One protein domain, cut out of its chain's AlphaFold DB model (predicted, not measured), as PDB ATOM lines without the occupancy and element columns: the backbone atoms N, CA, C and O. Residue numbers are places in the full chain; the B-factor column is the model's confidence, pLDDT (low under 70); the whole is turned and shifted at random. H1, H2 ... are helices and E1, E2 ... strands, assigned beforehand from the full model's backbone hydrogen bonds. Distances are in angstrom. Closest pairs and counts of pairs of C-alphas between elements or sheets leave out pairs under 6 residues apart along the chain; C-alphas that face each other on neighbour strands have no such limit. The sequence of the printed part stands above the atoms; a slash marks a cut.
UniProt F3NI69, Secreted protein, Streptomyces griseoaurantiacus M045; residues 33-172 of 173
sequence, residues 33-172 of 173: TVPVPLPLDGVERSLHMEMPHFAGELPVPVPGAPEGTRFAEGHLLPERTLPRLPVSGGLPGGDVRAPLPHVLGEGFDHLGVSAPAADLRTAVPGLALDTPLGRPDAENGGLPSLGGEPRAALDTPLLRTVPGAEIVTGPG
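Overview. This is residues 33 to 172 of the 173 residues of the protein "Secreted protein" of Streptomyces griseoaurantiacus M045 (UniProt F3NI69). The model is a long, thin rod of antiparallel strands laid nearly end to end: a twisted five-stranded sheet, E1, E2, E4, E5 and E11, makes one end, the two-stranded sheets E3 with E6 and then E7 with E10 continue it, and the small hairpin E8 and E9 makes the other end. One short helix, H1, lies off the five-stranded sheet at its end of the rod, and the long link of residues 60 to 85, with no named element, runs out beside the two-stranded part and folds back. The printed part has 140 residues, with the order E1, H1, E2 to E11 along the chain; the large sheet has the order E1, E2, E4, E5, E11, all antiparallel. The class is mostly strand, with 64 residues in strands and 7 in the helix. The whole is extended, with a radius of gyration of the C-alphas of 27.8 A and spans of 96 by 25 by 25 A.

Arrangement. E1, residues 33 to 37, is an edge strand and the antiparallel neighbour of E2, residues 53 to 59, at 154 degrees; N 34 and O 58 are 2.8 A apart, within hydrogen-bond range. Between them in the chain comes H1, residues 41 to 47, joined to each by a tight link; it is not on the sheet, and every O i to N i+4 pair in it is within hydrogen-bond range. E2 is also the antiparallel neighbour of E4, residues 93 to 101, at 173 degrees, with N 55 and O 95 at 3.0 A. E3, residues 86 to 91, runs on into E4 at 5 degrees across a break of one residue. The C-alphas of Pro 59 and Gly 90, the closest of E2 and E3, are 4.9 A apart. Residues 62 to 63 pair antiparallel with residues 87 to 88 of E3. E4 and E5, residues 108 to 115, form a hairpin at 163 degrees, with N 98 and O 111 at 2.8 A. E5 runs on into E6, residues 118 to 123, at 23 degrees; E6 is the antiparallel neighbour of E3, with N 89 and O 120 at 2.8 A. E6 runs on into E7, residues 126 to 130, at 17 degrees, and E7 into E8, residues 133 to 136, at 63 degrees. E8 and E9, residues 144 to 146, form a hairpin, with N 134 and O 145 at 2.8 A. E10, residues 151 to 155, is the antiparallel neighbour of E7 at 166 degrees, with N 128 and O 153 at 2.9 A. Residues 160 to 161 pair antiparallel with residues 120 to 121 of E6. E11, residues 166 to 171, is the other edge strand, antiparallel to E5 at 156 degrees, with N 112 and O 168 at 2.8 A.

Along the chain. E1 begins at C-alpha 33, (157.223, 115.350, 104.610). From first to last C-alpha, E1 measures 12.6 A, H1 10.1 A, E2 20.2 A and E3 15.6 A. E4, the longest strand by residues, measures 26.4 A and ends at C-alpha 101, (149.531, 113.512, 73.006). E5 measures 22.4 A, E6 16.7 A, E7 13.5 A, E8 8.7 A, E9 6.7 A and E10 13.0 A. E11 measures 16.6 A and ends at C-alpha 171, (158.513, 111.440, 77.814).

Size, cuts and confidence. The two C-alphas farthest apart, those of Gly 105 and Gly 141, are 96.8 A from each other. The printed part has no cut. The link from E2 to E3, with 26 residues, is long. The mean pLDDT of the printed part is 85.0, and residues 33 and 147 are under 70.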
ATOM      1  N   THR A  33     158.412 115.361 105.454       64.94
ATOM      2  CA  THR A  33     157.223 115.350 104.610       64.94
ATOM      3  C   THR A  33     156.661 113.940 104.422       64.94
ATOM      4  O   THR A  33     157.391 112.953 104.326       64.94
ATOM      5  N   VAL A  34     155.333 113.845 104.374       79.06
ATOM      6  CA  VAL A  34     154.586 112.610 104.108       79.06
ATOM      7  C   VAL A  34     153.991 112.691 102.698       79.06
ATOM      8  O   VAL A  34     153.251 113.643 102.433       79.06
ATOM      9  N   PRO A  35     154.274 111.730 101.798       78.75
ATOM     10  CA  PRO A  35     153.676 111.709 100.468       78.75
ATOM     11  C   PRO A  35     152.184 111.362 100.550       78.75
ATOM     12  O   PRO A  35     151.785 110.407 101.220       78.75
ATOM     13  N   VAL A  36     151.362 112.133  99.844       81.69
ATOM     14  CA  VAL A  36     149.912 111.955  99.731       81.69
ATOM     15  C   VAL A  36     149.574 111.756  98.249       81.69
ATOM     16  O   VAL A  36     149.420 112.740  97.521       81.69
ATOM     17  N   PRO A  37     149.498 110.500  97.766       76.38
ATOM     18  CA  PRO A  37     149.103 110.222  96.389       76.38
ATOM     19  C   PRO A  37     147.590 110.406  96.207       76.38
ATOM     20  O   PRO A  37     146.803 109.991  97.064       76.38
ATOM     21  N   LEU A  38     147.169 110.981  95.076       82.12
ATOM     22  CA  LEU A  38     145.763 110.983  94.664       82.12
ATOM     23  C   LEU A  38     145.485 109.763  93.767       82.12
ATOM     24  O   LEU A  38     146.107 109.635  92.714       82.12
ATOM     25  N   PRO A  39     144.561 108.857  94.145       76.62
ATOM     26  CA  PRO A  39     144.336 107.615  93.408       76.62
ATOM     27  C   PRO A  39     143.444 107.851  92.179       76.62
ATOM     28  O   PRO A  39     142.225 107.675  92.242       76.62
ATOM     29  N   LEU A  40     144.043 108.252  91.057       81.25
ATOM     30  CA  LEU A  40     143.337 108.453  89.782       81.25
ATOM     31  C   LEU A  40     143.380 107.230  88.852       81.25
ATOM     32  O   LEU A  40     142.620 107.180  87.885       81.25
ATOM     33  N   ASP A  41     144.138 106.192  89.214       78.94
ATOM     34  CA  ASP A  41     144.293 104.948  88.442       78.94
ATOM     35  C   ASP A  41     142.954 104.253  88.131       78.94
ATOM     36  O   ASP A  41     142.783 103.579  87.115       78.94
ATOM     37  N   GLY A  42     141.975 104.382  89.035       77.38
ATOM     38  CA  GLY A  42     140.641 103.813  88.839       77.38
ATOM     39  C   GLY A  42     139.860 104.504  87.717       77.38
ATOM     40  O   GLY A  42     139.122 103.843  86.984       77.38
ATOM     41  N   VAL A  43     140.044 105.817  87.561       81.88
ATOM     42  CA  VAL A  43     139.392 106.627  86.523       81.88
ATOM     43  C   VAL A  43     140.041 106.360  85.170       81.88
ATOM     44  O   VAL A  43     139.324 106.100  84.204       81.88
ATOM     45  N   GLU A  44     141.370 106.320  85.130       81.50
ATOM     46  CA  GLU A  44     142.168 106.001  83.941       81.50
ATOM     47  C   GLU A  44     141.739 104.664  83.317       81.50
ATOM     48  O   GLU A  44     141.347 104.600  82.148       81.50
ATOM     49  N   ARG A  45     141.651 103.606  84.138       82.44
ATOM     50  CA  ARG A  45     141.188 102.276  83.700       82.44
ATOM     51  C   ARG A  45     139.734 102.254  83.237       82.44
ATOM     52  O   ARG A  45     139.376 101.432  82.400       82.44
ATOM     53  N   SER A  46     138.883 103.117  83.790       83.50
ATOM     54  CA  SER A  46     137.467 103.170  83.413       83.50
ATOM     55  C   SER A  46     137.244 103.909  82.092       83.50
ATOM     56  O   SER A  46     136.442 103.472  81.268       83.50
ATOM     57  N   LEU A  47     137.987 104.994  81.868       82.75
ATOM     58  CA  LEU A  47     137.835 105.864  80.706       82.75
ATOM     59  C   LEU A  47     138.781 105.494  79.552       82.75
ATOM     60  O   LEU A  47     138.644 106.067  78.476       82.75
ATOM     61  N   HIS A  48     139.691 104.528  79.751       79.75
ATOM     62  CA  HIS A  48     140.708 104.111  78.772       79.75
ATOM     63  C   HIS A  48     141.493 105.306  78.204       79.75
ATOM     64  O   HIS A  48     141.797 105.364  77.014       79.75
ATOM     65  N   MET A  49     141.776 106.286  79.061       81.00
ATOM     66  CA  MET A  49     142.507 107.500  78.720       81.00
ATOM     67  C   MET A  49     143.468 107.845  79.849       81.00
ATOM     68  O   MET A  49     143.128 107.669  81.018       81.00
ATOM     69  N   GLU A  50     144.627 108.379  79.477       79.06
ATOM     70  CA  GLU A  50     145.655 108.806  80.421       79.06
ATOM     71  C   GLU A  50     145.145 109.966  81.284       79.06
ATOM     72  O   GLU A  50     144.623 110.964  80.768       79.06
ATOM     73  N   MET A  51     145.270 109.829  82.605       84.44
ATOM     74  CA  MET A  51     144.867 110.857  83.562       84.44
ATOM     75  C   MET A  51     146.058 111.712  83.991       84.44
ATOM     76  O   MET A  51     147.189 111.235  84.035       84.44
ATOM     77  N   PRO A  52     145.836 112.987  84.353       81.31
ATOM     78  CA  PRO A  52     146.888 113.779  84.961       81.31
ATOM     79  C   PRO A  52     147.330 113.166  86.297       81.31
ATOM     80  O   PRO A  52     146.491 112.753  87.099       81.31
ATOM     81  N   HIS A  53     148.633 113.153  86.562       82.94
ATOM     82  CA  HIS A  53     149.181 112.691  87.833       82.94
ATOM     83  C   HIS A  53     149.224 113.834  88.849       82.94
ATOM     84  O   HIS A  53     149.645 114.942  88.515       82.94
ATOM     85  N   PHE A  54     148.825 113.545  90.090       84.19
ATOM     86  CA  PHE A  54     148.876 114.479  91.210       84.19
ATOM     87  C   PHE A  54     149.493 113.803  92.435       84.19
ATOM     88  O   PHE A  54     148.937 112.839  92.974       84.19
ATOM     89  N   ALA A  55     150.598 114.356  92.918       82.31
ATOM     90  CA  ALA A  55     151.219 113.961  94.175       82.31
ATOM     91  C   ALA A  55     151.363 115.184  95.082       82.31
ATOM     92  O   ALA A  55     151.749 116.255  94.621       82.31
ATOM     93  N   GLY A  56     151.036 115.033  96.366       82.44
ATOM     94  CA  GLY A  56     151.247 116.061  97.382       82.44
ATOM     95  C   GLY A  56     152.271 115.626  98.423       82.44
ATOM     96  O   GLY A  56     152.424 114.438  98.697       82.44
ATOM     97  N   GLU A  57     152.930 116.590  99.053       80.31
ATOM     98  CA  GLU A  57     153.816 116.357 100.195       80.31
ATOM     99  C   GLU A  57     153.326 117.169 101.391       80.31
ATOM    100  O   GLU A  57     153.214 118.391 101.301       80.31
ATOM    101  N   LEU A  58     153.031 116.514 102.517       82.12
ATOM    102  CA  LEU A  58     152.567 117.184 103.733       82.12
ATOM    103  C   LEU A  58     153.680 117.242 104.787       82.12
ATOM    104  O   LEU A  58     154.066 116.196 105.313       82.12
ATOM    105  N   PRO A  59     154.181 118.433 105.140       81.62
ATOM    106  CA  PRO A  59     155.224 118.570 106.141       81.62
ATOM    107  C   PRO A  59     154.702 118.468 107.576       81.62
ATOM    108  O   PRO A  59     153.596 118.913 107.891       81.62
ATOM    109  N   VAL A  60     155.532 117.932 108.471       84.81
ATOM    110  CA  VAL A  60     155.201 117.780 109.897       84.81
ATOM    111  C   VAL A  60     155.694 119.003 110.686       84.81
ATOM    112  O   VAL A  60     156.895 119.280 110.684       84.81
ATOM    113  N   PRO A  61     154.814 119.750 111.383       84.94
ATOM    114  CA  PRO A  61     155.237 120.865 112.220       84.94
ATOM    115  C   PRO A  61     155.933 120.365 113.492       84.94
ATOM    116  O   PRO A  61     155.441 119.480 114.192       84.94
ATOM    117  N   VAL A  62     157.061 120.984 113.819       88.69
ATOM    118  CA  VAL A  62     157.888 120.710 114.993       88.69
ATOM    119  C   VAL A  62     157.965 121.977 115.853       88.69
ATOM    120  O   VAL A  62     158.466 123.009 115.390       88.69
ATOM    121  N   PRO A  63     157.469 121.940 117.102       88.31
ATOM    122  CA  PRO A  63     157.614 123.052 118.032       88.31
ATOM    123  C   PRO A  63     159.060 123.162 118.539       88.31
ATOM    124  O   PRO A  63     159.716 122.162 118.826       88.31
ATOM    125  N   GLY A  64     159.550 124.394 118.662       88.50
ATOM    126  CA  GLY A  64     160.835 124.728 119.273       88.50
ATOM    127  C   GLY A  64     160.722 125.046 120.766       88.50
ATOM    128  O   GLY A  64     159.696 124.811 121.400       88.50
ATOM    129  N   ALA A  65     161.783 125.616 121.340       90.38
ATOM    130  CA  ALA A  65     161.756 126.113 122.714       90.38
ATOM    131  C   ALA A  65     161.041 127.477 122.786       90.38
ATOM    132  O   ALA A  65     161.289 128.323 121.924       90.38
ATOM    133  N   PRO A  66     160.191 127.723 123.799       87.75
ATOM    134  CA  PRO A  66     159.488 128.992 123.933       87.75
ATOM    135  C   PRO A  66     160.466 130.160 124.125       87.75
ATOM    136  O   PRO A  66     161.389 130.105 124.938       87.75
ATOM    137  N   GLU A  67     160.238 131.244 123.387       85.88
ATOM    138  CA  GLU A  67     160.925 132.514 123.573       85.88
ATOM    139  C   GLU A  67     160.386 133.188 124.835       85.88
ATOM    140  O   GLU A  67     159.222 133.591 124.893       85.88
ATOM    141  N   GLY A  68     161.251 133.294 125.845       82.38
ATOM    142  CA  GLY A  68     160.902 133.819 127.157       82.38
ATOM    143  C   GLY A  68     160.414 135.268 127.155       82.38
ATOM    144  O   GLY A  68     160.566 136.029 126.192       82.38
ATOM    145  N   THR A  69     159.835 135.640 128.291       85.50
ATOM    146  CA  THR A  69     159.348 136.991 128.549       85.50
ATOM    147  C   THR A  69     160.529 137.963 128.698       85.50
ATOM    148  O   THR A  69     161.619 137.578 129.127       85.50
ATOM    149  N   ARG A  70     160.346 139.227 128.303       83.31
ATOM    150  CA  ARG A  70     161.356 140.286 128.465       83.31
ATOM    151  C   ARG A  70     160.780 141.399 129.323       83.31
ATOM    152  O   ARG A  70     159.698 141.897 129.026       83.31
ATOM    153  N   PHE A  71     161.487 141.756 130.388       82.81
ATOM    154  CA  PHE A  71     161.136 142.915 131.199       82.81
ATOM    155  C   PHE A  71     161.581 144.179 130.470       82.81
ATOM    156  O   PHE A  71     162.747 144.286 130.091       82.81
ATOM    157  N   ALA A  72     160.649 145.107 130.277       79.31
ATOM    158  CA  ALA A  72     160.942 146.435 129.771       79.31
ATOM    159  C   ALA A  72     160.950 147.432 130.922       79.31
ATOM    160  O   ALA A  72     160.145 147.354 131.852       79.31
ATOM    161  N   GLU A  73     161.888 148.366 130.859       76.25
ATOM    162  CA  GLU A  73     161.983 149.430 131.845       76.25
ATOM    163  C   GLU A  73     160.741 150.330 131.768       76.25
ATOM    164  O   GLU A  73     160.284 150.687 130.685       76.25
ATOM    165  N   GLY A  74     160.177 150.676 132.927       75.75
ATOM    166  CA  GLY A  74     158.972 151.507 133.017       75.75
ATOM    167  C   GLY A  74     157.642 150.746 132.978       75.75
ATOM    168  O   GLY A  74     156.614 151.364 133.246       75.75
ATOM    169  N   HIS A  75     157.656 149.430 132.741       75.69
ATOM    170  CA  HIS A  75     156.464 148.579 132.758       75.69
ATOM    171  C   HIS A  75     156.513 147.577 133.917       75.69
ATOM    172  O   HIS A  75     157.567 147.031 134.244       75.69
ATOM    173  N   LEU A  76     155.365 147.327 134.554       81.19
ATOM    174  CA  LEU A  76     155.263 146.319 135.621       81.19
ATOM    175  C   LEU A  76     155.129 144.899 135.071       81.19
ATOM    176  O   LEU A  76     155.513 143.934 135.733       81.19
ATOM    177  N   LEU A  77     154.576 144.771 133.866       85.12
ATOM    178  CA  LEU A  77     154.452 143.503 133.169       85.12
ATOM    179  C   LEU A  77     155.538 143.370 132.093       85.12
ATOM    180  O   LEU A  77     155.940 144.364 131.488       85.12
ATOM    181  N   PRO A  78     156.021 142.144 131.828       85.31
ATOM    182  CA  PRO A  78     156.913 141.894 130.704       85.31
ATOM    183  C   PRO A  78     156.227 142.200 129.366       85.31
ATOM    184  O   PRO A  78     155.064 141.836 129.181       85.31
ATOM    185  N   GLU A  79     156.988 142.716 128.394       81.25
ATOM    186  CA  GLU A  79     156.531 142.973 127.013       81.25
ATOM    187  C   GLU A  79     155.935 141.735 126.337       81.25
ATOM    188  O   GLU A  79     155.113 141.845 125.441       81.25
ATOM    189  N   ARG A  80     156.338 140.535 126.756       81.75
ATOM    190  CA  ARG A  80     155.787 139.265 126.271       81.75
ATOM    191  C   ARG A  80     155.198 138.508 127.439       81.75
ATOM    192  O   ARG A  80     155.813 137.573 127.933       81.75
ATOM    193  N   THR A  81     154.045 138.946 127.925       84.56
ATOM    194  CA  THR A  81     153.359 138.297 129.048       84.56
ATOM    195  C   THR A  81     152.992 136.848 128.706       84.56
ATOM    196  O   THR A  81     153.128 135.968 129.553       84.56
ATOM    197  N   LEU A  82     152.607 136.585 127.449       87.94
ATOM    198  CA  LEU A  82     152.491 135.233 126.899       87.94
ATOM    199  C   LEU A  82     153.692 134.952 125.972       87.94
ATOM    200  O   LEU A  82     153.866 135.668 124.978       87.94
ATOM    201  N   PRO A  83     154.532 133.944 126.281       86.56
ATOM    202  CA  PRO A  83     155.733 133.646 125.510       86.56
ATOM    203  C   PRO A  83     155.390 133.087 124.128       86.56
ATOM    204  O   PRO A  83     154.412 132.363 123.948       86.56
ATOM    205  N   ARG A  84     156.241 133.381 123.147       88.75
ATOM    206  CA  ARG A  84     156.062 132.883 121.778       88.75
ATOM    207  C   ARG A  84     156.668 131.498 121.652       88.75
ATOM    208  O   ARG A  84     157.744 131.248 122.181       88.75
ATOM    209  N   LEU A  85     156.018 130.613 120.906       90.94
ATOM    210  CA  LEU A  85     156.559 129.295 120.587       90.94
ATOM    211  C   LEU A  85     157.008 129.280 119.124       90.94
ATOM    212  O   LEU A  85     156.145 129.326 118.245       90.94
ATOM    213  N   PRO A  86     158.319 129.236 118.829       90.88
ATOM    214  CA  PRO A  86     158.804 128.987 117.481       90.88
ATOM    215  C   PRO A  86     158.252 127.658 116.969       90.88
ATOM    216  O   PRO A  86     158.255 126.659 117.687       90.88
ATOM    217  N   VAL A  87     157.790 127.642 115.728       89.75
ATOM    218  CA  VAL A  87     157.334 126.442 115.031       89.75
ATOM    219  C   VAL A  87     158.096 126.369 113.717       89.75
ATOM    220  O   VAL A  87     158.010 127.270 112.879       89.75
ATOM    221  N   SER A  88     158.865 125.302 113.548       88.06
ATOM    222  CA  SER A  88     159.442 124.927 112.260       88.06
ATOM    223  C   SER A  88     158.565 123.852 111.646       88.06
ATOM    224  O   SER A  88     158.338 122.826 112.269       88.06
ATOM    225  N   GLY A  89     158.073 124.071 110.443       83.88
ATOM    226  CA  GLY A  89     157.388 123.059 109.652       83.88
ATOM    227  C   GLY A  89     157.808 123.208 108.202       83.88
ATOM    228  O   GLY A  89     158.889 123.721 107.913       83.88
ATOM    229  N   GLY A  90     156.923 122.826 107.294       84.75
ATOM    230  CA  GLY A  90     157.104 123.085 105.876       84.75
ATOM    231  C   GLY A  90     155.860 123.695 105.247       84.75
ATOM    232  O   GLY A  90     154.772 123.687 105.825       84.75
ATOM    233  N   LEU A  91     156.032 124.191 104.033       87.62
ATOM    234  CA  LEU A  91     154.991 124.362 103.043       87.62
ATOM    235  C   LEU A  91     154.807 123.044 102.291       87.62
ATOM    236  O   LEU A  91     155.805 122.382 101.986       87.62
ATOM    237  N   PRO A  92     153.558 122.658 102.001       87.38
ATOM    238  CA  PRO A  92     153.298 121.451 101.248       87.38
ATOM    239  C   PRO A  92     153.861 121.547  99.832       87.38
ATOM    240  O   PRO A  92     153.829 122.614  99.215       87.38
ATOM    241  N   GLY A  93     154.362 120.418  99.345       88.69
ATOM    242  CA  GLY A  93     154.781 120.242  97.961       88.69
ATOM    243  C   GLY A  93     153.645 119.705  97.095       88.69
ATOM    244  O   GLY A  93     152.677 119.132  97.604       88.69
ATOM    245  N   GLY A  94     153.772 119.880  95.786       90.00
ATOM    246  CA  GLY A  94     152.854 119.362  94.785       90.00
ATOM    247  C   GLY A  94     153.563 119.074  93.466       90.00
ATOM    248  O   GLY A  94     154.349 119.890  92.992       90.00
ATOM    249  N   ASP A  95     153.254 117.933  92.860       90.12
ATOM    250  CA  ASP A  95     153.626 117.599  91.484       90.12
ATOM    251  C   ASP A  95     152.350 117.348  90.685       90.12
ATOM    252  O   ASP A  95     151.515 116.525  91.075       90.12
ATOM    253  N   VAL A  96     152.189 118.093  89.594       90.94
ATOM    254  CA  VAL A  96     151.068 117.958  88.666       90.94
ATOM    255  C   VAL A  96     151.627 117.707  87.285       90.94
ATOM    256  O   VAL A  96     152.347 118.552  86.753       90.94
ATOM    257  N   ARG A  97     151.251 116.588  86.669       90.56
ATOM    258  CA  ARG A  97     151.661 116.248  85.301       90.56
ATOM    259  C   ARG A  97     150.445 115.986  84.446       90.56
ATOM    260  O   ARG A  97     149.616 115.158  84.803       90.56
ATOM    261  N   ALA A  98     150.351 116.667  83.314       90.00
ATOM    262  CA  ALA A  98     149.321 116.438  82.318       90.00
ATOM    263  C   ALA A  98     149.923 115.705  81.108       90.00
ATOM    264  O   ALA A  98     151.004 116.090  80.648       90.00
ATOM    265  N   PRO A  99     149.257 114.664  80.584       88.38
ATOM    266  CA  PRO A  99     149.665 114.031  79.336       88.38
ATOM    267  C   PRO A  99     149.460 114.981  78.150       88.38
ATOM    268  O   PRO A  99     148.458 115.694  78.060       88.38
ATOM    269  N   LEU A 100     150.422 114.978  77.232       87.75
ATOM    270  CA  LEU A 100     150.445 115.758  76.004       87.75
ATOM    271  C   LEU A 100     150.583 114.792  74.813       87.75
ATOM    272  O   LEU A 100     151.683 114.302  74.552       87.75
ATOM    273  N   PRO A 101     149.491 114.481  74.097       85.00
ATOM    274  CA  PRO A 101     149.531 113.512  73.006       85.00
ATOM    275  C   PRO A 101     150.393 114.018  71.846       85.00
ATOM    276  O   PRO A 101     150.370 115.206  71.505       85.00
ATOM    277  N   HIS A 102     151.131 113.112  71.204       85.75
ATOM    278  CA  HIS A 102     151.894 113.449  70.004       85.75
ATOM    279  C   HIS A 102     150.945 113.747  68.835       85.75
ATOM    280  O   HIS A 102     150.011 113.001  68.558       85.75
ATOM    281  N   VAL A 103     151.189 114.847  68.118       80.44
ATOM    282  CA  VAL A 103     150.374 115.229  66.944       80.44
ATOM    283  C   VAL A 103     150.653 114.308  65.747       80.44
ATOM    284  O   VAL A 103     149.794 114.111  64.889       80.44
ATOM    285  N   LEU A 104     151.866 113.753  65.680       77.75
ATOM    286  CA  LEU A 104     152.350 112.863  64.627       77.75
ATOM    287  C   LEU A 104     153.160 111.736  65.278       77.75
ATOM    288  O   LEU A 104     154.332 111.930  65.593       77.75
ATOM    289  N   GLY A 105     152.546 110.573  65.481       77.50
ATOM    290  CA  GLY A 105     153.192 109.407  66.088       77.50
ATOM    291  C   GLY A 105     152.319 108.733  67.142       77.50
ATOM    292  O   GLY A 105     151.276 109.257  67.519       77.50
ATOM    293  N   GLU A 106     152.758 107.559  67.588       78.25
ATOM    294  CA  GLU A 106     152.177 106.855  68.732       78.25
ATOM    295  C   GLU A 106     152.892 107.307  70.011       78.25
ATOM    296  O   GLU A 106     154.125 107.331  70.041       78.25
ATOM    297  N   GLY A 107     152.131 107.632  71.060       81.94
ATOM    298  CA  GLY A 107     152.662 108.014  72.371       81.94
ATOM    299  C   GLY A 107     152.206 109.386  72.875       81.94
ATOM    300  O   GLY A 107     151.406 110.092  72.252       81.94
ATOM    301  N   PHE A 108     152.710 109.747  74.050       86.12
ATOM    302  CA  PHE A 108     152.474 111.028  74.705       86.12
ATOM    303  C   PHE A 108     153.737 111.487  75.434       86.12
ATOM    304  O   PHE A 108     154.554 110.674  75.859       86.12
ATOM    305  N   ASP A 109     153.877 112.798  75.585       89.25
ATOM    306  CA  ASP A 109     154.809 113.421  76.521       89.25
ATOM    307  C   ASP A 109     154.040 113.914  77.751       89.25
ATOM    308  O   ASP A 109     152.814 113.814  77.828       89.25
ATOM    309  N   HIS A 110     154.744 114.495  78.712       89.81
ATOM    310  CA  HIS A 110     154.141 115.208  79.824       89.81
ATOM    311  C   HIS A 110     154.615 116.648  79.886       89.81
ATOM    312  O   HIS A 110     155.792 116.951  79.680       89.81
ATOM    313  N   LEU A 111     153.685 117.518  80.261       92.75
ATOM    314  CA  LEU A 111     153.960 118.856  80.758       92.75
ATOM    315  C   LEU A 111     153.465 118.922  82.196       92.75
ATOM    316  O   LEU A 111     152.333 118.532  82.489       92.75
ATOM    317  N   GLY A 112     154.299 119.423  83.091       91.44
ATOM    318  CA  GLY A 112     153.960 119.491  84.497       91.44
ATOM    319  C   GLY A 112     154.544 120.689  85.212       91.44
ATOM    320  O   GLY A 112     155.375 121.430  84.683       91.44
ATOM    321  N   VAL A 113     154.089 120.851  86.446       93.69
ATOM    322  CA  VAL A 113     154.641 121.783  87.421       93.69
ATOM    323  C   VAL A 113     155.039 120.967  88.637       93.69
ATOM    324  O   VAL A 113     154.194 120.290  89.222       93.69
ATOM    325  N   SER A 114     156.309 121.064  89.017       91.81
ATOM    326  CA  SER A 114     156.822 120.490  90.254       91.81
ATOM    327  C   SER A 114     157.145 121.614  91.228       91.81
ATOM    328  O   SER A 114     157.928 122.517  90.933       91.81
ATOM    329  N   ALA A 115     156.506 121.588  92.388       92.50
ATOM    330  CA  ALA A 115     156.770 122.477  93.504       92.50
ATOM    331  C   ALA A 115     157.136 121.601  94.708       92.50
ATOM    332  O   ALA A 115     156.235 121.087  95.372       92.50
ATOM    333  N   PRO A 116     158.429 121.367  94.989       87.56
ATOM    334  CA  PRO A 116     158.823 120.553  96.134       87.56
ATOM    335  C   PRO A 116     158.378 121.211  97.444       87.56
ATOM    336  O   PRO A 116     158.254 122.440  97.523       87.56
ATOM    337  N   ALA A 117     158.166 120.409  98.491       87.25
ATOM    338  CA  ALA A 117     157.925 120.964  99.815       87.25
ATOM    339  C   ALA A 117     159.090 121.874 100.236       87.25
ATOM    340  O   ALA A 117     160.262 121.590  99.976       87.25
ATOM    341  N   ALA A 118     158.765 122.979 100.901       87.50
ATOM    342  CA  ALA A 118     159.744 123.981 101.313       87.50
ATOM    343  C   ALA A 118     159.711 124.179 102.825       87.50
ATOM    344  O   ALA A 118     158.661 124.061 103.442       87.50
ATOM    345  N   ASP A 119     160.829 124.551 103.439       89.00
ATOM    346  CA  ASP A 119     160.839 124.841 104.873       89.00
ATOM    347  C   ASP A 119     160.015 126.099 105.198       89.00
ATOM    348  O   ASP A 119     160.067 127.121 104.500       89.00
ATOM    349  N   LEU A 120     159.289 126.050 106.315       89.81
ATOM    350  CA  LEU A 120     158.559 127.173 106.893       89.81
ATOM    351  C   LEU A 120     158.992 127.370 108.344       89.81
ATOM    352  O   LEU A 120     158.840 126.489 109.187       89.81
ATOM    353  N   ARG A 121     159.480 128.566 108.667       90.75
ATOM    354  CA  ARG A 121     159.732 128.982 110.050       90.75
ATOM    355  C   ARG A 121     158.747 130.066 110.443       90.75
ATOM    356  O   ARG A 121     158.621 131.075 109.751       90.75
ATOM    357  N   THR A 122     158.075 129.854 111.563       92.00
ATOM    358  CA  THR A 122     157.136 130.804 112.155       92.00
ATOM    359  C   THR A 122     157.216 130.757 113.677       92.00
ATOM    360  O   THR A 122     158.002 130.001 114.246       92.00
ATOM    361  N   ALA A 123     156.427 131.577 114.357       90.38
ATOM    362  CA  ALA A 123     156.244 131.503 115.799       90.38
ATOM    363  C   ALA A 123     154.786 131.790 116.140       90.38
ATOM    364  O   ALA A 123     154.176 132.643 115.502       90.38
ATOM    365  N   VAL A 124     154.242 131.124 117.158       88.19
ATOM    366  CA  VAL A 124     152.902 131.406 117.693       88.19
ATOM    367  C   VAL A 124     152.795 132.900 118.057       88.19
ATOM    368  O   VAL A 124     153.804 133.502 118.464       88.19
ATOM    369  N   PRO A 125     151.612 133.525 117.883       88.00
ATOM    370  CA  PRO A 125     151.394 134.896 118.321       88.00
ATOM    371  C   PRO A 125     151.766 135.084 119.796       88.00
ATOM    372  O   PRO A 125     151.470 134.230 120.631       88.00
ATOM    373  N   GLY A 126     152.435 136.191 120.102       86.62
ATOM    374  CA  GLY A 126     152.710 136.606 121.481       86.62
ATOM    375  C   GLY A 126     151.628 137.552 121.986       86.62
ATOM    376  O   GLY A 126     150.906 138.145 121.187       86.62
ATOM    377  N   LEU A 127     151.525 137.714 123.304       88.88
ATOM    378  CA  LEU A 127     150.640 138.704 123.919       88.88
ATOM    379  C   LEU A 127     151.445 139.583 124.874       88.88
ATOM    380  O   LEU A 127     152.116 139.066 125.772       88.88
ATOM    381  N   ALA A 128     151.316 140.893 124.699       88.19
ATOM    382  CA  ALA A 128     151.783 141.913 125.622       88.19
ATOM    383  C   ALA A 128     150.585 142.479 126.382       88.19
ATOM    384  O   ALA A 128     149.583 142.853 125.767       88.19
ATOM    385  N   LEU A 129     150.687 142.560 127.703       88.69
ATOM    386  CA  LEU A 129     149.731 143.253 128.557       88.69
ATOM    387  C   LEU A 129     150.485 144.294 129.369       88.69
ATOM    388  O   LEU A 129     151.574 144.012 129.863       88.69
ATOM    389  N   ASP A 130     149.886 145.464 129.537       86.88
ATOM    390  CA  ASP A 130     150.404 146.510 130.405       86.88
ATOM    391  C   ASP A 130     149.338 146.954 131.404       86.88
ATOM    392  O   ASP A 130     148.140 147.014 131.095       86.88
ATOM    393  N   THR A 131     149.780 147.245 132.623       84.69
ATOM    394  CA  THR A 131     148.894 147.646 133.717       84.69
ATOM    395  C   THR A 131     148.800 149.161 133.806       84.69
ATOM    396  O   THR A 131     149.787 149.842 133.550       84.69
ATOM    397  N   PRO A 132     147.679 149.709 134.298       82.19
ATOM    398  CA  PRO A 132     147.554 151.150 134.528       82.19
ATOM    399  C   PRO A 132     148.439 151.678 135.677       82.19
ATOM    400  O   PRO A 132     148.479 152.884 135.928       82.19
ATOM    401  N   LEU A 133     149.120 150.784 136.402       84.31
ATOM    402  CA  LEU A 133     149.991 151.106 137.524       84.31
ATOM    403  C   LEU A 133     151.391 151.476 137.024       84.31
ATOM    404  O   LEU A 133     152.049 150.692 136.343       84.31
ATOM    405  N   GLY A 134     151.844 152.668 137.395       78.62
ATOM    406  CA  GLY A 134     153.195 153.153 137.166       78.62
ATOM    407  C   GLY A 134     154.165 152.735 138.271       78.62
ATOM    408  O   GLY A 134     153.848 151.961 139.177       78.62
ATOM    409  N   ARG A 135     155.380 153.284 138.209       79.88
ATOM    410  CA  ARG A 135     156.410 153.049 139.227       79.88
ATOM    411  C   ARG A 135     155.957 153.526 140.622       79.88
ATOM    412  O   ARG A 135     155.199 154.499 140.702       79.88
ATOM    413  N   PRO A 136     156.456 152.897 141.704       83.19
ATOM    414  CA  PRO A 136     156.316 153.421 143.060       83.19
ATOM    415  C   PRO A 136     156.744 154.890 143.122       83.19
ATOM    416  O   PRO A 136     157.829 155.241 142.651       83.19
ATOM    417  N   ASP A 137     155.885 155.736 143.679       82.81
ATOM    418  CA  ASP A 137     156.118 157.172 143.787       82.81
ATOM    419  C   ASP A 137     156.446 157.547 145.236       82.81
ATOM    420  O   ASP A 137     155.636 157.347 146.143       82.81
ATOM    421  N   ALA A 138     157.648 158.084 145.463       85.31
ATOM    422  CA  ALA A 138     158.105 158.495 146.789       85.31
ATOM    423  C   ALA A 138     157.247 159.628 147.376       85.31
ATOM    424  O   ALA A 138     157.040 159.664 148.589       85.31
ATOM    425  N   GLU A 139     156.684 160.487 146.522       86.38
ATOM    426  CA  GLU A 139     155.803 161.589 146.928       86.38
ATOM    427  C   GLU A 139     154.394 161.097 147.305       86.38
ATOM    428  O   GLU A 139     153.655 161.782 148.010       86.38
ATOM    429  N   ASN A 140     154.035 159.871 146.903       84.56
ATOM    430  CA  ASN A 140     152.774 159.205 147.245       84.56
ATOM    431  C   ASN A 140     152.984 158.053 148.248       84.56
ATOM    432  O   ASN A 140     152.345 157.002 148.167       84.56
ATOM    433  N   GLY A 141     153.944 158.201 149.167       86.81
ATOM    434  CA  GLY A 141     154.212 157.206 150.212       86.81
ATOM    435  C   GLY A 141     154.693 155.848 149.684       86.81
ATOM    436  O   GLY A 141     154.493 154.829 150.341       86.81
ATOM    437  N   GLY A 142     155.292 155.813 148.491       84.25
ATOM    438  CA  GLY A 142     155.736 154.590 147.820       84.25
ATOM    439  C   GLY A 142     154.622 153.836 147.088       84.25
ATOM    440  O   GLY A 142     154.886 152.770 146.531       84.25
ATOM    441  N   LEU A 143     153.391 154.358 147.063       87.00
ATOM    442  CA  LEU A 143     152.304 153.755 146.295       87.00
ATOM    443  C   LEU A 143     152.515 153.996 144.788       87.00
ATOM    444  O   LEU A 143     152.938 155.086 144.392       87.00
ATOM    445  N   PRO A 144     152.222 153.005 143.928       83.44
ATOM    446  CA  PRO A 144     152.283 153.182 142.483       83.44
ATOM    447  C   PRO A 144     151.223 154.188 142.022       83.44
ATOM    448  O   PRO A 144     150.062 154.131 142.431       83.44
ATOM    449  N   SER A 145     151.630 155.117 141.163       81.06
ATOM    450  CA  SER A 145     150.725 156.091 140.547       81.06
ATOM    451  C   SER A 145     149.862 155.436 139.462       81.06
ATOM    452  O   SER A 145     150.279 154.475 138.817       81.06
ATOM    453  N   LEU A 146     148.651 155.952 139.234       79.12
ATOM    454  CA  LEU A 146     147.836 155.583 138.071       79.12
ATOM    455  C   LEU A 146     148.270 156.462 136.897       79.12
ATOM    456  O   LEU A 146     147.862 157.617 136.804       79.12
ATOM    457  N   GLY A 147     149.175 155.945 136.068       66.75
ATOM    458  CA  GLY A 147     149.878 156.743 135.057       66.75
ATOM    459  C   GLY A 147     149.466 156.470 133.612       66.75
ATOM    460  O   GLY A 147     149.749 157.295 132.744       66.75
ATOM    461  N   GLY A 148     148.815 155.337 133.332       71.12
ATOM    462  CA  GLY A 148     148.540 154.892 131.965       71.12
ATOM    463  C   GLY A 148     147.183 154.220 131.795       71.12
ATOM    464  O   GLY A 148     146.588 153.712 132.743       71.12
ATOM    465  N   GLU A 149     146.694 154.212 130.557       81.62
ATOM    466  CA  GLU A 149     145.581 153.352 130.161       81.62
ATOM    467  C   GLU A 149     146.060 151.895 130.070       81.62
ATOM    468  O   GLU A 149     147.205 151.664 129.667       81.62
ATOM    469  N   PRO A 150     145.216 150.904 130.410       82.88
ATOM    470  CA  PRO A 150     145.556 149.504 130.194       82.88
ATOM    471  C   PRO A 150     145.789 149.252 128.701       82.88
ATOM    472  O   PRO A 150     144.988 149.664 127.859       82.88
ATOM    473  N   ARG A 151     146.878 148.555 128.366       84.50
ATOM    474  CA  ARG A 151     147.224 148.228 126.976       84.50
ATOM    475  C   ARG A 151     147.328 146.727 126.795       84.50
ATOM    476  O   ARG A 151     147.822 146.013 127.661       84.50
ATOM    477  N   ALA A 152     146.877 146.268 125.638       89.00
ATOM    478  CA  ALA A 152     147.075 144.908 125.176       89.00
ATOM    479  C   ALA A 152     147.560 144.959 123.729       89.00
ATOM    480  O   ALA A 152     146.998 145.696 122.917       89.00
ATOM    481  N   ALA A 153     148.590 144.186 123.407       87.38
ATOM    482  CA  ALA A 153     149.074 144.036 122.042       87.38
ATOM    483  C   ALA A 153     149.244 142.559 121.699       87.38
ATOM    484  O   ALA A 153     149.688 141.759 122.524       87.38
ATOM    485  N   LEU A 154     148.880 142.208 120.468       90.19
ATOM    486  CA  LEU A 154     149.100 140.884 119.903       90.19
ATOM    487  C   LEU A 154     150.306 140.951 118.964       90.19
ATOM    488  O   LEU A 154     150.276 141.669 117.964       90.19
ATOM    489  N   ASP A 155     151.343 140.176 119.261       86.19
ATOM    490  CA  ASP A 155     152.514 140.065 118.399       86.19
ATOM    491  C   ASP A 155     152.195 139.160 117.211       86.19
ATOM    492  O   ASP A 155     151.940 137.961 117.366       86.19
ATOM    493  N   THR A 156     152.265 139.710 116.000       86.50
ATOM    494  CA  THR A 156     152.005 138.937 114.785       86.50
ATOM    495  C   THR A 156     153.122 137.917 114.502       86.50
ATOM    496  O   THR A 156     154.315 138.209 114.681       86.50
ATOM    497  N   PRO A 157     152.773 136.707 114.034       85.50
ATOM    498  CA  PRO A 157     153.737 135.695 113.618       85.50
ATOM    499  C   PRO A 157     154.536 136.178 112.401       85.50
ATOM    500  O   PRO A 157     153.964 136.696 111.447       85.50
ATOM    501  N   LEU A 158     155.859 135.999 112.417       86.88
ATOM    502  CA  LEU A 158     156.702 136.278 111.254       86.88
ATOM    503  C   LEU A 158     156.905 134.979 110.470       86.88
ATOM    504  O   LEU A 158     157.462 134.024 111.005       86.88
ATOM    505  N   LEU A 159     156.457 134.956 109.217       90.44
ATOM    506  CA  LEU A 159     156.565 133.804 108.320       90.44
ATOM    507  C   LEU A 159     157.849 133.914 107.488       90.44
ATOM    508  O   LEU A 159     158.065 134.917 106.808       90.44
ATOM    509  N   ARG A 160     158.705 132.887 107.528       90.56
ATOM    510  CA  ARG A 160     159.922 132.794 106.705       90.56
ATOM    511  C   ARG A 160     159.937 131.492 105.932       90.56
ATOM    512  O   ARG A 160     159.871 130.422 106.529       90.56
ATOM    513  N   THR A 161     160.074 131.602 104.619       90.94
ATOM    514  CA  THR A 161     160.121 130.470 103.695       90.94
ATOM    515  C   THR A 161     160.811 130.889 102.396       90.94
ATOM    516  O   THR A 161     160.921 132.085 102.116       90.94
ATOM    517  N   VAL A 162     161.317 129.916 101.637       91.06
ATOM    518  CA  VAL A 162     161.933 130.107 100.316       91.06
ATOM    519  C   VAL A 162     161.339 129.052  99.375       91.06
ATOM    520  O   VAL A 162     161.948 128.002  99.181       91.06
ATOM    521  N   PRO A 163     160.115 129.267  98.863       89.62
ATOM    522  CA  PRO A 163     159.456 128.295  98.007       89.62
ATOM    523  C   PRO A 163     160.017 128.369  96.585       89.62
ATOM    524  O   PRO A 163     160.341 129.449  96.086       89.62
ATOM    525  N   GLY A 164     160.097 127.212  95.934       90.25
ATOM    526  CA  GLY A 164     160.462 127.077  94.529       90.25
ATOM    527  C   GLY A 164     159.390 126.310  93.763       90.25
ATOM    528  O   GLY A 164     158.639 125.531  94.347       90.25
ATOM    529  N   ALA A 165     159.325 126.545  92.459       92.50
ATOM    530  CA  ALA A 165     158.537 125.749  91.532       92.50
ATOM    531  C   ALA A 165     159.235 125.734  90.173       92.50
ATOM    532  O   ALA A 165     159.836 126.732  89.765       92.50
ATOM    533  N   GLU A 166     159.131 124.615  89.475       93.50
ATOM    534  CA  GLU A 166     159.672 124.425  88.140       93.50
ATOM    535  C   GLU A 166     158.612 123.871  87.193       93.50
ATOM    536  O   GLU A 166     157.688 123.161  87.593       93.50
ATOM    537  N   ILE A 167     158.753 124.218  85.915       93.88
ATOM    538  CA  ILE A 167     157.989 123.599  84.837       93.88
ATOM    539  C   ILE A 167     158.828 122.438  84.326       93.88
ATOM    540  O   ILE A 167     159.988 122.621  83.959       93.88
ATOM    541  N   VAL A 168     158.226 121.257  84.291       91.62
ATOM    542  CA  VAL A 168     158.887 120.015  83.900       91.62
ATOM    543  C   VAL A 168     158.254 119.473  82.630       91.62
ATOM    544  O   VAL A 168     157.037 119.505  82.455       91.62
ATOM    545  N   THR A 169     159.095 118.948  81.748       91.75
ATOM    546  CA  THR A 169     158.678 118.229  80.544       91.75
ATOM    547  C   THR A 169     159.451 116.929  80.439       91.75
ATOM    548  O   THR A 169     160.638 116.897  80.769       91.75
ATOM    549  N   GLY A 170     158.819 115.876  79.940       86.12
ATOM    550  CA  GLY A 170     159.488 114.596  79.747       86.12
ATOM    551  C   GLY A 170     158.650 113.616  78.935       86.12
ATOM    552  O   GLY A 170     157.479 113.897  78.684       86.12
ATOM    553  N   PRO A 171     159.240 112.483  78.526       81.69
ATOM    554  CA  PRO A 171     158.513 111.440  77.814       81.69
ATOM    555  C   PRO A 171     157.445 110.804  78.716       81.69
ATOM    556  O   PRO A 171     157.664 110.650  79.922       81.69
ATOM    557  N   GLY A 172     156.307 110.436  78.126       71.12
ATOM    558  CA  GLY A 172     155.295 109.586  78.752       71.12
ATOM    559  C   GLY A 172     155.737 108.126  78.810       71.12
ATOM    560  O   GLY A 172     156.511 107.681  77.957       71.12
TER     561      GLY A 172